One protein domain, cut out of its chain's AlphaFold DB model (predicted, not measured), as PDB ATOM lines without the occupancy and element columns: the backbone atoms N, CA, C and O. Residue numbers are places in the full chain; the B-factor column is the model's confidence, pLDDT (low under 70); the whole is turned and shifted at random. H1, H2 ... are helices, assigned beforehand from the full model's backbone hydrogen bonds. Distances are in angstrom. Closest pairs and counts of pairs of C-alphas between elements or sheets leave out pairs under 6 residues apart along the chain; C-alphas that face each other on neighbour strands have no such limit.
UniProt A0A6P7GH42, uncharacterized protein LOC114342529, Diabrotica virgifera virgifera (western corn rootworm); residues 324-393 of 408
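What this domain is: This is residues 324 to 393 of the 408 residues of the protein "uncharacterized protein LOC114342529" of Diabrotica virgifera virgifera (western corn rootworm) (UniProt A0A6P7GH42). Four helices make a thin slab with H2 in the middle: H1 lies side by side with H2 on one side in a nearly antiparallel hairpin, and on the other side the end of H4 packs on H2. H3 turns away from H2 after a corner and H4 folds back beside it, so loosely that H3 meets both H2 and H4 with few contacts, while residues 375 to 380 between H3 and H4 stick out. The printed part has 70 residues, with four named helices in the order H1, H2, H3, H4 and no named strand; its class is all helix. It is only just compact, close to loose, with a radius of gyration of the C-alphas of 12.9 A, and it spans 35 by 32 by 18 A.

How they stand to each other: The longest helix, H1, residues 324 to 339, touches H2, residues 345 to 357, at a shallow tilt of 4 degrees. The two run opposite ways as a helical hairpin, and their closest C-alphas, those of Leu 336 and Val 348, are 6.1 A apart. H4, residues 381 to 392, touches H2 with residues 387 to 391 alone. The closest C-alphas of this pair, those of Cys 350 and Val 391, are 5.5 A apart, and the helices run the same way at a steep tilt of 38 degrees. H3, residues 362 to 374, and H2 touch only at the corner, and only just, with 3 pairs of C-alphas within 8 A. The closest are those of Met 357 and Glu 363, 5.4 A apart; the helices run opposite ways at a steep tilt of 39 degrees. H3 and H4 form a second helical hairpin, running opposite ways at a shallow tilt of 12 degrees. They only just touch, with 3 pairs of C-alphas within 8 A, the closest those of Val 374 and Glu 381 at 7.5 A. H2, H3 and H4 form an up and down bundle, each helix running against the one before it. H2 is the hub, touching three helices; H1 is apart from H3 and from H4. In H2, H3 and H4 every O i to N i+4 pair is within hydrogen-bond range; in H1 it is 11 of 12.

Where its parts are: H1 begins with C-alpha 324 at (227.940, 185.484, 178.112) and is 22.2 A long from first to last C-alpha. H2 is 18.4 A long, with C-alpha 345 at (218.356, 207.019, 171.034). H3 is 17.9 A long. H4 is 15.8 A long and ends with C-alpha 392 at (233.630, 201.988, 164.365).

The domain as a whole: The C-alphas farthest apart, those of Asn 324 and Gly 378, are 38.0 A apart. The printed part has no cut. The links H1 to H2 and H2 to H3 are tight, and H3 to H4 is short. The mean pLDDT of the printed part is 70.3; 36 residues are under 70, among them residues 324 to 343 and 373 to 381.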
ATOM      1  N   ASN A 324     227.376 184.158 177.826       56.97
ATOM      2  CA  ASN A 324     227.940 185.484 178.112       56.97
ATOM      3  C   ASN A 324     227.473 186.561 177.118       56.97
ATOM      4  O   ASN A 324     227.260 187.714 177.503       56.97
ATOM      5  N   LEU A 325     227.289 186.204 175.842       54.75
ATOM      6  CA  LEU A 325     226.720 187.108 174.837       54.75
ATOM      7  C   LEU A 325     225.243 187.391 175.124       54.75
ATOM      8  O   LEU A 325     224.834 188.551 175.130       54.75
ATOM      9  N   LEU A 326     224.457 186.359 175.436       55.25
ATOM     10  CA  LEU A 326     223.037 186.498 175.768       55.25
ATOM     11  C   LEU A 326     222.809 187.340 177.029       55.25
ATOM     12  O   LEU A 326     221.939 188.210 177.032       55.25
ATOM     13  N   THR A 327     223.617 187.153 178.074       59.31
ATOM     14  CA  THR A 327     223.545 187.987 179.286       59.31
ATOM     15  C   THR A 327     224.016 189.419 179.041       59.31
ATOM     16  O   THR A 327     223.389 190.346 179.556       59.31
ATOM     17  N   LYS A 328     225.048 189.652 178.218       57.50
ATOM     18  CA  LYS A 328     225.443 191.016 177.810       57.50
ATOM     19  C   LYS A 328     224.359 191.720 176.995       57.50
ATOM     20  O   LYS A 328     224.081 192.893 177.250       57.50
ATOM     21  N   VAL A 329     223.720 191.019 176.060       58.81
ATOM     22  CA  VAL A 329     222.619 191.559 175.249       58.81
ATOM     23  C   VAL A 329     221.393 191.834 176.121       58.81
ATOM     24  O   VAL A 329     220.825 192.919 176.037       58.81
ATOM     25  N   ALA A 330     221.025 190.920 177.025       56.91
ATOM     26  CA  ALA A 330     219.911 191.111 177.954       56.91
ATOM     27  C   ALA A 330     220.147 192.276 178.933       56.91
ATOM     28  O   ALA A 330     219.245 193.082 179.173       56.91
ATOM     29  N   ASN A 331     221.368 192.417 179.457       59.19
ATOM     30  CA  ASN A 331     221.733 193.551 180.306       59.19
ATOM     31  C   ASN A 331     221.715 194.870 179.525       59.19
ATOM     32  O   ASN A 331     221.223 195.871 180.039       59.19
ATOM     33  N   SER A 332     222.159 194.860 178.266       55.66
ATOM     34  CA  SER A 332     222.093 196.035 177.389       55.66
ATOM     35  C   SER A 332     220.649 196.405 177.042       55.66
ATOM     36  O   SER A 332     220.318 197.584 177.040       55.66
ATOM     37  N   LEU A 333     219.758 195.422 176.849       57.56
ATOM     38  CA  LEU A 333     218.315 195.619 176.637       57.56
ATOM     39  C   LEU A 333     217.603 196.221 177.865       57.56
ATOM     40  O   LEU A 333     216.695 197.041 177.726       57.56
ATOM     41  N   ASN A 334     218.030 195.862 179.076       59.50
ATOM     42  CA  ASN A 334     217.531 196.496 180.299       59.50
ATOM     43  C   ASN A 334     218.026 197.942 180.455       59.50
ATOM     44  O   ASN A 334     217.261 198.801 180.899       59.50
ATOM     45  N   SER A 335     219.268 198.230 180.056       56.06
ATOM     46  CA  SER A 335     219.794 199.601 179.981       56.06
ATOM     47  C   SER A 335     219.057 200.425 178.918       56.06
ATOM     48  O   SER A 335     218.681 201.565 179.170       56.06
ATOM     49  N   LEU A 336     218.739 199.812 177.779       57.53
ATOM     50  CA  LEU A 336     217.940 200.359 176.680       57.53
ATOM     51  C   LEU A 336     216.598 200.936 177.144       57.53
ATOM     52  O   LEU A 336     216.264 202.061 176.783       57.53
ATOM     53  N   ASN A 337     215.869 200.216 178.004       58.12
ATOM     54  CA  ASN A 337     214.592 200.690 178.550       58.12
ATOM     55  C   ASN A 337     214.738 201.940 179.434       58.12
ATOM     56  O   ASN A 337     213.806 202.737 179.510       58.12
ATOM     57  N   LYS A 338     215.891 202.126 180.095       56.75
ATOM     58  CA  LYS A 338     216.186 203.350 180.857       56.75
ATOM     59  C   LYS A 338     216.630 204.494 179.949       56.75
ATOM     60  O   LYS A 338     216.168 205.608 180.135       56.75
ATOM     61  N   LEU A 339     217.465 204.229 178.943       52.62
ATOM     62  CA  LEU A 339     217.956 205.270 178.032       52.62
ATOM     63  C   LEU A 339     216.898 205.764 177.027       52.62
ATOM     64  O   LEU A 339     217.037 206.859 176.481       52.62
ATOM     65  N   GLN A 340     215.836 204.990 176.777       54.88
ATOM     66  CA  GLN A 340     214.747 205.401 175.886       54.88
ATOM     67  C   GLN A 340     213.914 206.568 176.455       54.88
ATOM     68  O   GLN A 340     213.257 207.260 175.680       54.88
ATOM     69  N   GLN A 341     213.959 206.814 177.773       55.31
ATOM     70  CA  GLN A 341     213.280 207.948 178.416       55.31
ATOM     71  C   GLN A 341     214.013 209.291 178.249       55.31
ATOM     72  O   GLN A 341     213.349 210.323 178.257       55.31
ATOM     73  N   ASP A 342     215.328 209.288 178.004       57.81
ATOM     74  CA  ASP A 342     216.174 210.492 178.107       57.81
ATOM     75  C   ASP A 342     216.604 211.059 176.738       57.81
ATOM     76  O   ASP A 342     217.672 211.650 176.592       57.81
ATOM     77  N   GLY A 343     215.834 210.808 175.673       60.25
ATOM     78  CA  GLY A 343     216.173 211.298 174.325       60.25
ATOM     79  C   GLY A 343     217.466 210.707 173.738       60.25
ATOM     80  O   GLY A 343     217.920 211.134 172.679       60.25
ATOM     81  N   CYS A 344     218.052 209.686 174.368       80.44
ATOM     82  CA  CYS A 344     219.386 209.198 174.032       80.44
ATOM     83  C   CYS A 344     219.395 208.016 173.045       80.44
ATOM     84  O   CYS A 344     220.161 207.058 173.174       80.44
ATOM     85  N   GLN A 345     218.534 208.087 172.026       80.19
ATOM     86  CA  GLN A 345     218.356 207.019 171.034       80.19
ATOM     87  C   GLN A 345     219.650 206.689 170.273       80.19
ATOM     88  O   GLN A 345     219.909 205.528 169.969       80.19
ATOM     89  N   GLN A 346     220.486 207.693 170.001       82.06
ATOM     90  CA  GLN A 346     221.740 207.521 169.258       82.06
ATOM     91  C   GLN A 346     222.783 206.724 170.050       82.06
ATOM     92  O   GLN A 346     223.395 205.805 169.509       82.06
ATOM     93  N   LYS A 347     222.947 207.018 171.346       85.81
ATOM     94  CA  LYS A 347     223.870 206.284 172.223       85.81
ATOM     95  C   LYS A 347     223.442 204.833 172.397       85.81
ATOM     96  O   LYS A 347     224.257 203.926 172.294       85.81
ATOM     97  N   VAL A 348     222.144 204.629 172.583       84.31
ATOM     98  CA  VAL A 348     221.519 203.308 172.648       84.31
ATOM     99  C   VAL A 348     221.778 202.493 171.385       84.31
ATOM    100  O   VAL A 348     222.170 201.329 171.456       84.31
ATOM    101  N   PHE A 349     221.556 203.105 170.222       84.12
ATOM    102  CA  PHE A 349     221.790 202.457 168.943       84.12
ATOM    103  C   PHE A 349     223.272 202.103 168.766       84.12
ATOM    104  O   PHE A 349     223.586 200.991 168.346       84.12
ATOM    105  N   CYS A 350     224.175 203.002 169.166       88.50
ATOM    106  CA  CYS A 350     225.609 202.740 169.166       88.50
ATOM    107  C   CYS A 350     225.978 201.549 170.063       88.50
ATOM    108  O   CYS A 350     226.641 200.625 169.599       88.50
ATOM    109  N   GLU A 351     225.509 201.509 171.316       86.69
ATOM    110  CA  GLU A 351     225.805 200.407 172.245       86.69
ATOM    111  C   GLU A 351     225.289 199.064 171.717       86.69
ATOM    112  O   GLU A 351     225.958 198.036 171.834       86.69
ATOM    113  N   LEU A 352     224.111 199.057 171.092       84.94
ATOM    114  CA  LEU A 352     223.534 197.854 170.504       84.94
ATOM    115  C   LEU A 352     224.339 197.366 169.288       84.94
ATOM    116  O   LEU A 352     224.581 196.167 169.161       84.94
ATOM    117  N   MET A 353     224.804 198.282 168.437       84.50
ATOM    118  CA  MET A 353     225.654 197.971 167.283       84.50
ATOM    119  C   MET A 353     227.039 197.468 167.704       84.50
ATOM    120  O   MET A 353     227.496 196.446 167.194       84.50
ATOM    121  N   VAL A 354     227.677 198.120 168.680       88.31
ATOM    122  CA  VAL A 354     228.967 197.684 169.238       88.31
ATOM    123  C   VAL A 354     228.837 196.299 169.871       88.31
ATOM    124  O   VAL A 354     229.670 195.431 169.632       88.31
ATOM    125  N   ASN A 355     227.752 196.034 170.605       84.62
ATOM    126  CA  ASN A 355     227.493 194.703 171.151       84.62
ATOM    127  C   ASN A 355     227.265 193.647 170.062       84.62
ATOM    128  O   ASN A 355     227.743 192.518 170.192       84.62
ATOM    129  N   ALA A 356     226.565 194.005 168.983       79.12
ATOM    130  CA  ALA A 356     226.338 193.110 167.855       79.12
ATOM    131  C   ALA A 356     227.648 192.757 167.127       79.12
ATOM    132  O   ALA A 356     227.809 191.604 166.728       79.12
ATOM    133  N   MET A 357     228.604 193.692 167.023       78.81
ATOM    134  CA  MET A 357     229.916 193.466 166.391       78.81
ATOM    135  C   MET A 357     230.738 192.340 167.031       78.81
ATOM    136  O   MET A 357     231.567 191.749 166.348       78.81
ATOM    137  N   PHE A 358     230.506 191.996 168.302       76.62
ATOM    138  CA  PHE A 358     231.231 190.901 168.960       76.62
ATOM    139  C   PHE A 358     230.776 189.498 168.531       76.62
ATOM    140  O   PHE A 358     231.384 188.514 168.953       76.62
ATOM    141  N   SER A 359     229.726 189.364 167.713       78.12
ATOM    142  CA  SER A 359     229.368 188.058 167.153       78.12
ATOM    143  C   SER A 359     230.305 187.683 165.996       78.12
ATOM    144  O   SER A 359     230.688 188.530 165.191       78.12
ATOM    145  N   THR A 360     230.659 186.400 165.880       66.75
ATOM    146  CA  THR A 360     231.720 185.892 164.984       66.75
ATOM    147  C   THR A 360     231.493 186.127 163.484       66.75
ATOM    148  O   THR A 360     232.426 185.936 162.717       66.75
ATOM    149  N   ASN A 361     230.300 186.570 163.070       68.81
ATOM    150  CA  ASN A 361     229.972 186.932 161.682       68.81
ATOM    151  C   ASN A 361     229.426 188.365 161.540       68.81
ATOM    152  O   ASN A 361     229.095 188.800 160.438       68.81
ATOM    153  N   ALA A 362     229.283 189.114 162.635       66.62
ATOM    154  CA  ALA A 362     228.616 190.410 162.580       66.62
ATOM    155  C   ALA A 362     229.436 191.484 161.880       66.62
ATOM    156  O   ALA A 362     228.841 192.385 161.310       66.62
ATOM    157  N   GLU A 363     230.766 191.412 161.898       65.44
ATOM    158  CA  GLU A 363     231.592 192.484 161.339       65.44
ATOM    159  C   GLU A 363     231.333 192.689 159.836       65.44
ATOM    160  O   GLU A 363     231.214 193.823 159.376       65.44
ATOM    161  N   GLU A 364     231.168 191.603 159.078       71.31
ATOM    162  CA  GLU A 364     230.879 191.655 157.640       71.31
ATOM    163  C   GLU A 364     229.439 192.114 157.361       71.31
ATOM    164  O   GLU A 364     229.202 192.956 156.492       71.31
ATOM    165  N   HIS A 365     228.470 191.627 158.140       68.56
ATOM    166  CA  HIS A 365     227.067 192.030 158.011       68.56
ATOM    167  C   HIS A 365     226.828 193.485 158.418       68.56
ATOM    168  O   HIS A 365     226.032 194.175 157.785       68.56
ATOM    169  N   ILE A 366     227.528 193.960 159.445       71.31
ATOM    170  CA  ILE A 366     227.452 195.336 159.927       71.31
ATOM    171  C   ILE A 366     228.115 196.261 158.912       71.31
ATOM    172  O   ILE A 366     227.467 197.216 158.513       71.31
ATOM    173  N   LYS A 367     229.313 195.950 158.393       69.38
ATOM    174  CA  LYS A 367     229.938 196.743 157.313       69.38
ATOM    175  C   LYS A 367     229.026 196.876 156.093       69.38
ATOM    176  O   LYS A 367     228.733 197.992 155.684       69.38
ATOM    177  N   ASN A 368     228.472 195.765 155.604       72.00
ATOM    178  CA  ASN A 368     227.516 195.797 154.493       72.00
ATOM    179  C   ASN A 368     226.258 196.616 154.812       72.00
ATOM    180  O   ASN A 368     225.708 197.275 153.933       72.00
ATOM    181  N   LEU A 369     225.765 196.571 156.051       69.44
ATOM    182  CA  LEU A 369     224.608 197.360 156.464       69.44
ATOM    183  C   LEU A 369     224.958 198.853 156.548       69.44
ATOM    184  O   LEU A 369     224.187 199.665 156.048       69.44
ATOM    185  N   LEU A 370     226.116 199.208 157.111       70.19
ATOM    186  CA  LEU A 370     226.608 200.585 157.189       70.19
ATOM    187  C   LEU A 370     226.795 201.189 155.793       70.19
ATOM    188  O   LEU A 370     226.247 202.257 155.534       70.19
ATOM    189  N   ASP A 371     227.487 200.488 154.892       71.19
ATOM    190  CA  ASP A 371     227.775 200.976 153.537       71.19
ATOM    191  C   ASP A 371     226.475 201.239 152.755       71.19
ATOM    192  O   ASP A 371     226.296 202.294 152.148       71.19
ATOM    193  N   ASN A 372     225.489 200.342 152.871       73.00
ATOM    194  CA  ASN A 372     224.180 200.519 152.235       73.00
ATOM    195  C   ASN A 372     223.333 201.654 152.837       73.00
ATOM    196  O   ASN A 372     222.434 202.167 152.163       73.00
ATOM    197  N   PHE A 373     223.547 202.000 154.110       66.69
ATOM    198  CA  PHE A 373     222.823 203.086 154.773       66.69
ATOM    199  C   PHE A 373     223.409 204.453 154.415       66.69
ATOM    200  O   PHE A 373     222.633 205.367 154.129       66.69
ATOM    201  N   VAL A 374     224.740 204.570 154.375       66.88
ATOM    202  CA  VAL A 374     225.450 205.804 153.994       66.88
ATOM    203  C   VAL A 374     225.082 206.221 152.570       66.88
ATOM    204  O   VAL A 374     224.683 207.361 152.359       66.88
ATOM    205  N   ASP A 375     225.058 205.280 151.622       66.44
ATOM    206  CA  ASP A 375     224.721 205.572 150.221       66.44
ATOM    207  C   ASP A 375     223.259 206.015 149.999       66.44
ATOM    208  O   ASP A 375     222.917 206.553 148.942       66.44
ATOM    209  N   LYS A 376     222.358 205.777 150.964       58.88
ATOM    210  CA  LYS A 376     220.911 206.030 150.812       58.88
ATOM    211  C   LYS A 376     220.356 207.149 151.683       58.88
ATOM    212  O   LYS A 376     219.282 207.665 151.360       58.88
ATOM    213  N   SER A 377     221.009 207.529 152.781       54.25
ATOM    214  CA  SER A 377     220.461 208.530 153.702       54.25
ATOM    215  C   SER A 377     220.836 209.958 153.290       54.25
ATOM    216  O   SER A 377     221.676 210.595 153.908       54.25
ATOM    217  N   GLY A 378     220.161 210.506 152.277       54.75
ATOM    218  CA  GLY A 378     220.358 211.895 151.827       54.75
ATOM    219  C   GLY A 378     219.842 212.992 152.777       54.75
ATOM    220  O   GLY A 378     219.756 214.149 152.382       54.75
ATOM    221  N   THR A 379     219.442 212.665 154.009       50.84
ATOM    222  CA  THR A 379     218.944 213.644 154.986       50.84
ATOM    223  C   THR A 379     219.564 213.357 156.349       50.84
ATOM    224  O   THR A 379     219.210 212.361 156.979       50.84
ATOM    225  N   ASN A 380     220.453 214.254 156.784       59.91
ATOM    226  CA  ASN A 380     221.204 214.251 158.048       59.91
ATOM    227  C   ASN A 380     222.411 213.294 158.101       59.91
ATOM    228  O   ASN A 380     222.608 212.593 159.102       59.91
ATOM    229  N   GLU A 381     223.236 213.311 157.046       67.06
ATOM    230  CA  GLU A 381     224.541 212.628 156.988       67.06
ATOM    231  C   GLU A 381     225.367 212.854 158.260       67.06
ATOM    232  O   GLU A 381     225.851 211.892 158.846       67.06
ATOM    233  N   ASP A 382     225.449 214.087 158.761       72.62
ATOM    234  CA  ASP A 382     226.330 214.440 159.883       72.62
ATOM    235  C   ASP A 382     225.987 213.692 161.183       72.62
ATOM    236  O   ASP A 382     226.863 213.203 161.898       72.62
ATOM    237  N   THR A 383     224.697 213.533 161.493       73.75
ATOM    238  CA  THR A 383     224.285 212.810 162.709       73.75
ATOM    239  C   THR A 383     224.524 211.311 162.601       73.75
ATOM    240  O   THR A 383     224.909 210.675 163.579       73.75
ATOM    241  N   PHE A 384     224.309 210.738 161.417       75.75
ATOM    242  CA  PHE A 384     224.453 209.300 161.221       75.75
ATOM    243  C   PHE A 384     225.931 208.912 161.113       75.75
ATOM    244  O   PHE A 384     226.354 207.951 161.745       75.75
ATOM    245  N   THR A 385     226.736 209.710 160.407       81.19
ATOM    246  CA  THR A 385     228.194 209.541 160.309       81.19
ATOM    247  C   THR A 385     228.867 209.613 161.676       81.19
ATOM    248  O   THR A 385     229.688 208.751 161.973       81.19
ATOM    249  N   THR A 386     228.445 210.529 162.554       85.06
ATOM    250  CA  THR A 386     228.953 210.607 163.938       85.06
ATOM    251  C   THR A 386     228.661 209.322 164.727       85.06
ATOM    252  O   THR A 386     229.518 208.811 165.447       85.06
ATOM    253  N   VAL A 387     227.460 208.753 164.576       84.31
ATOM    254  CA  VAL A 387     227.087 207.488 165.233       84.31
ATOM    255  C   VAL A 387     227.859 206.308 164.642       84.31
ATOM    256  O   VAL A 387     228.334 205.457 165.390       84.31
ATOM    257  N   LEU A 388     228.029 206.258 163.319       84.19
ATOM    258  CA  LEU A 388     228.845 205.241 162.657       84.19
ATOM    259  C   LEU A 388     230.307 205.305 163.101       84.19
ATOM    260  O   LEU A 388     230.919 204.264 163.333       84.19
ATOM    261  N   GLU A 389     230.870 206.504 163.217       87.94
ATOM    262  CA  GLU A 389     232.245 206.708 163.657       87.94
ATOM    263  C   GLU A 389     232.427 206.267 165.115       87.94
ATOM    264  O   GLU A 389     233.383 205.556 165.426       87.94
ATOM    265  N   ALA A 390     231.458 206.572 165.983       89.56
ATOM    266  CA  ALA A 390     231.423 206.072 167.355       89.56
ATOM    267  C   ALA A 390     231.361 204.532 167.414       89.56
ATOM    268  O   ALA A 390     232.115 203.912 168.166       89.56
ATOM    269  N   VAL A 391     230.527 203.896 166.579       89.25
ATOM    270  CA  VAL A 391     230.441 202.425 166.482       89.25
ATOM    271  C   VAL A 391     231.755 201.829 165.978       89.25
ATOM    272  O   VAL A 391     232.250 200.856 166.546       89.25
ATOM    273  N   LYS A 392     232.356 202.430 164.946       87.62
ATOM    274  CA  LYS A 392     233.630 201.988 164.365       87.62
ATOM    275  C   LYS A 392     234.777 202.072 165.373       87.62
ATOM    276  O   LYS A 392     235.600 201.161 165.427       87.62
ATOM    277  N   ASN A 393     234.806 203.129 166.180       92.19
ATOM    278  CA  ASN A 393     235.790 203.323 167.245       92.19
ATOM    279  C   ASN A 393     235.456 202.532 168.521       92.19
ATOM    280  O   ASN A 393     236.225 202.582 169.478       92.19
TER     281      ASN A 393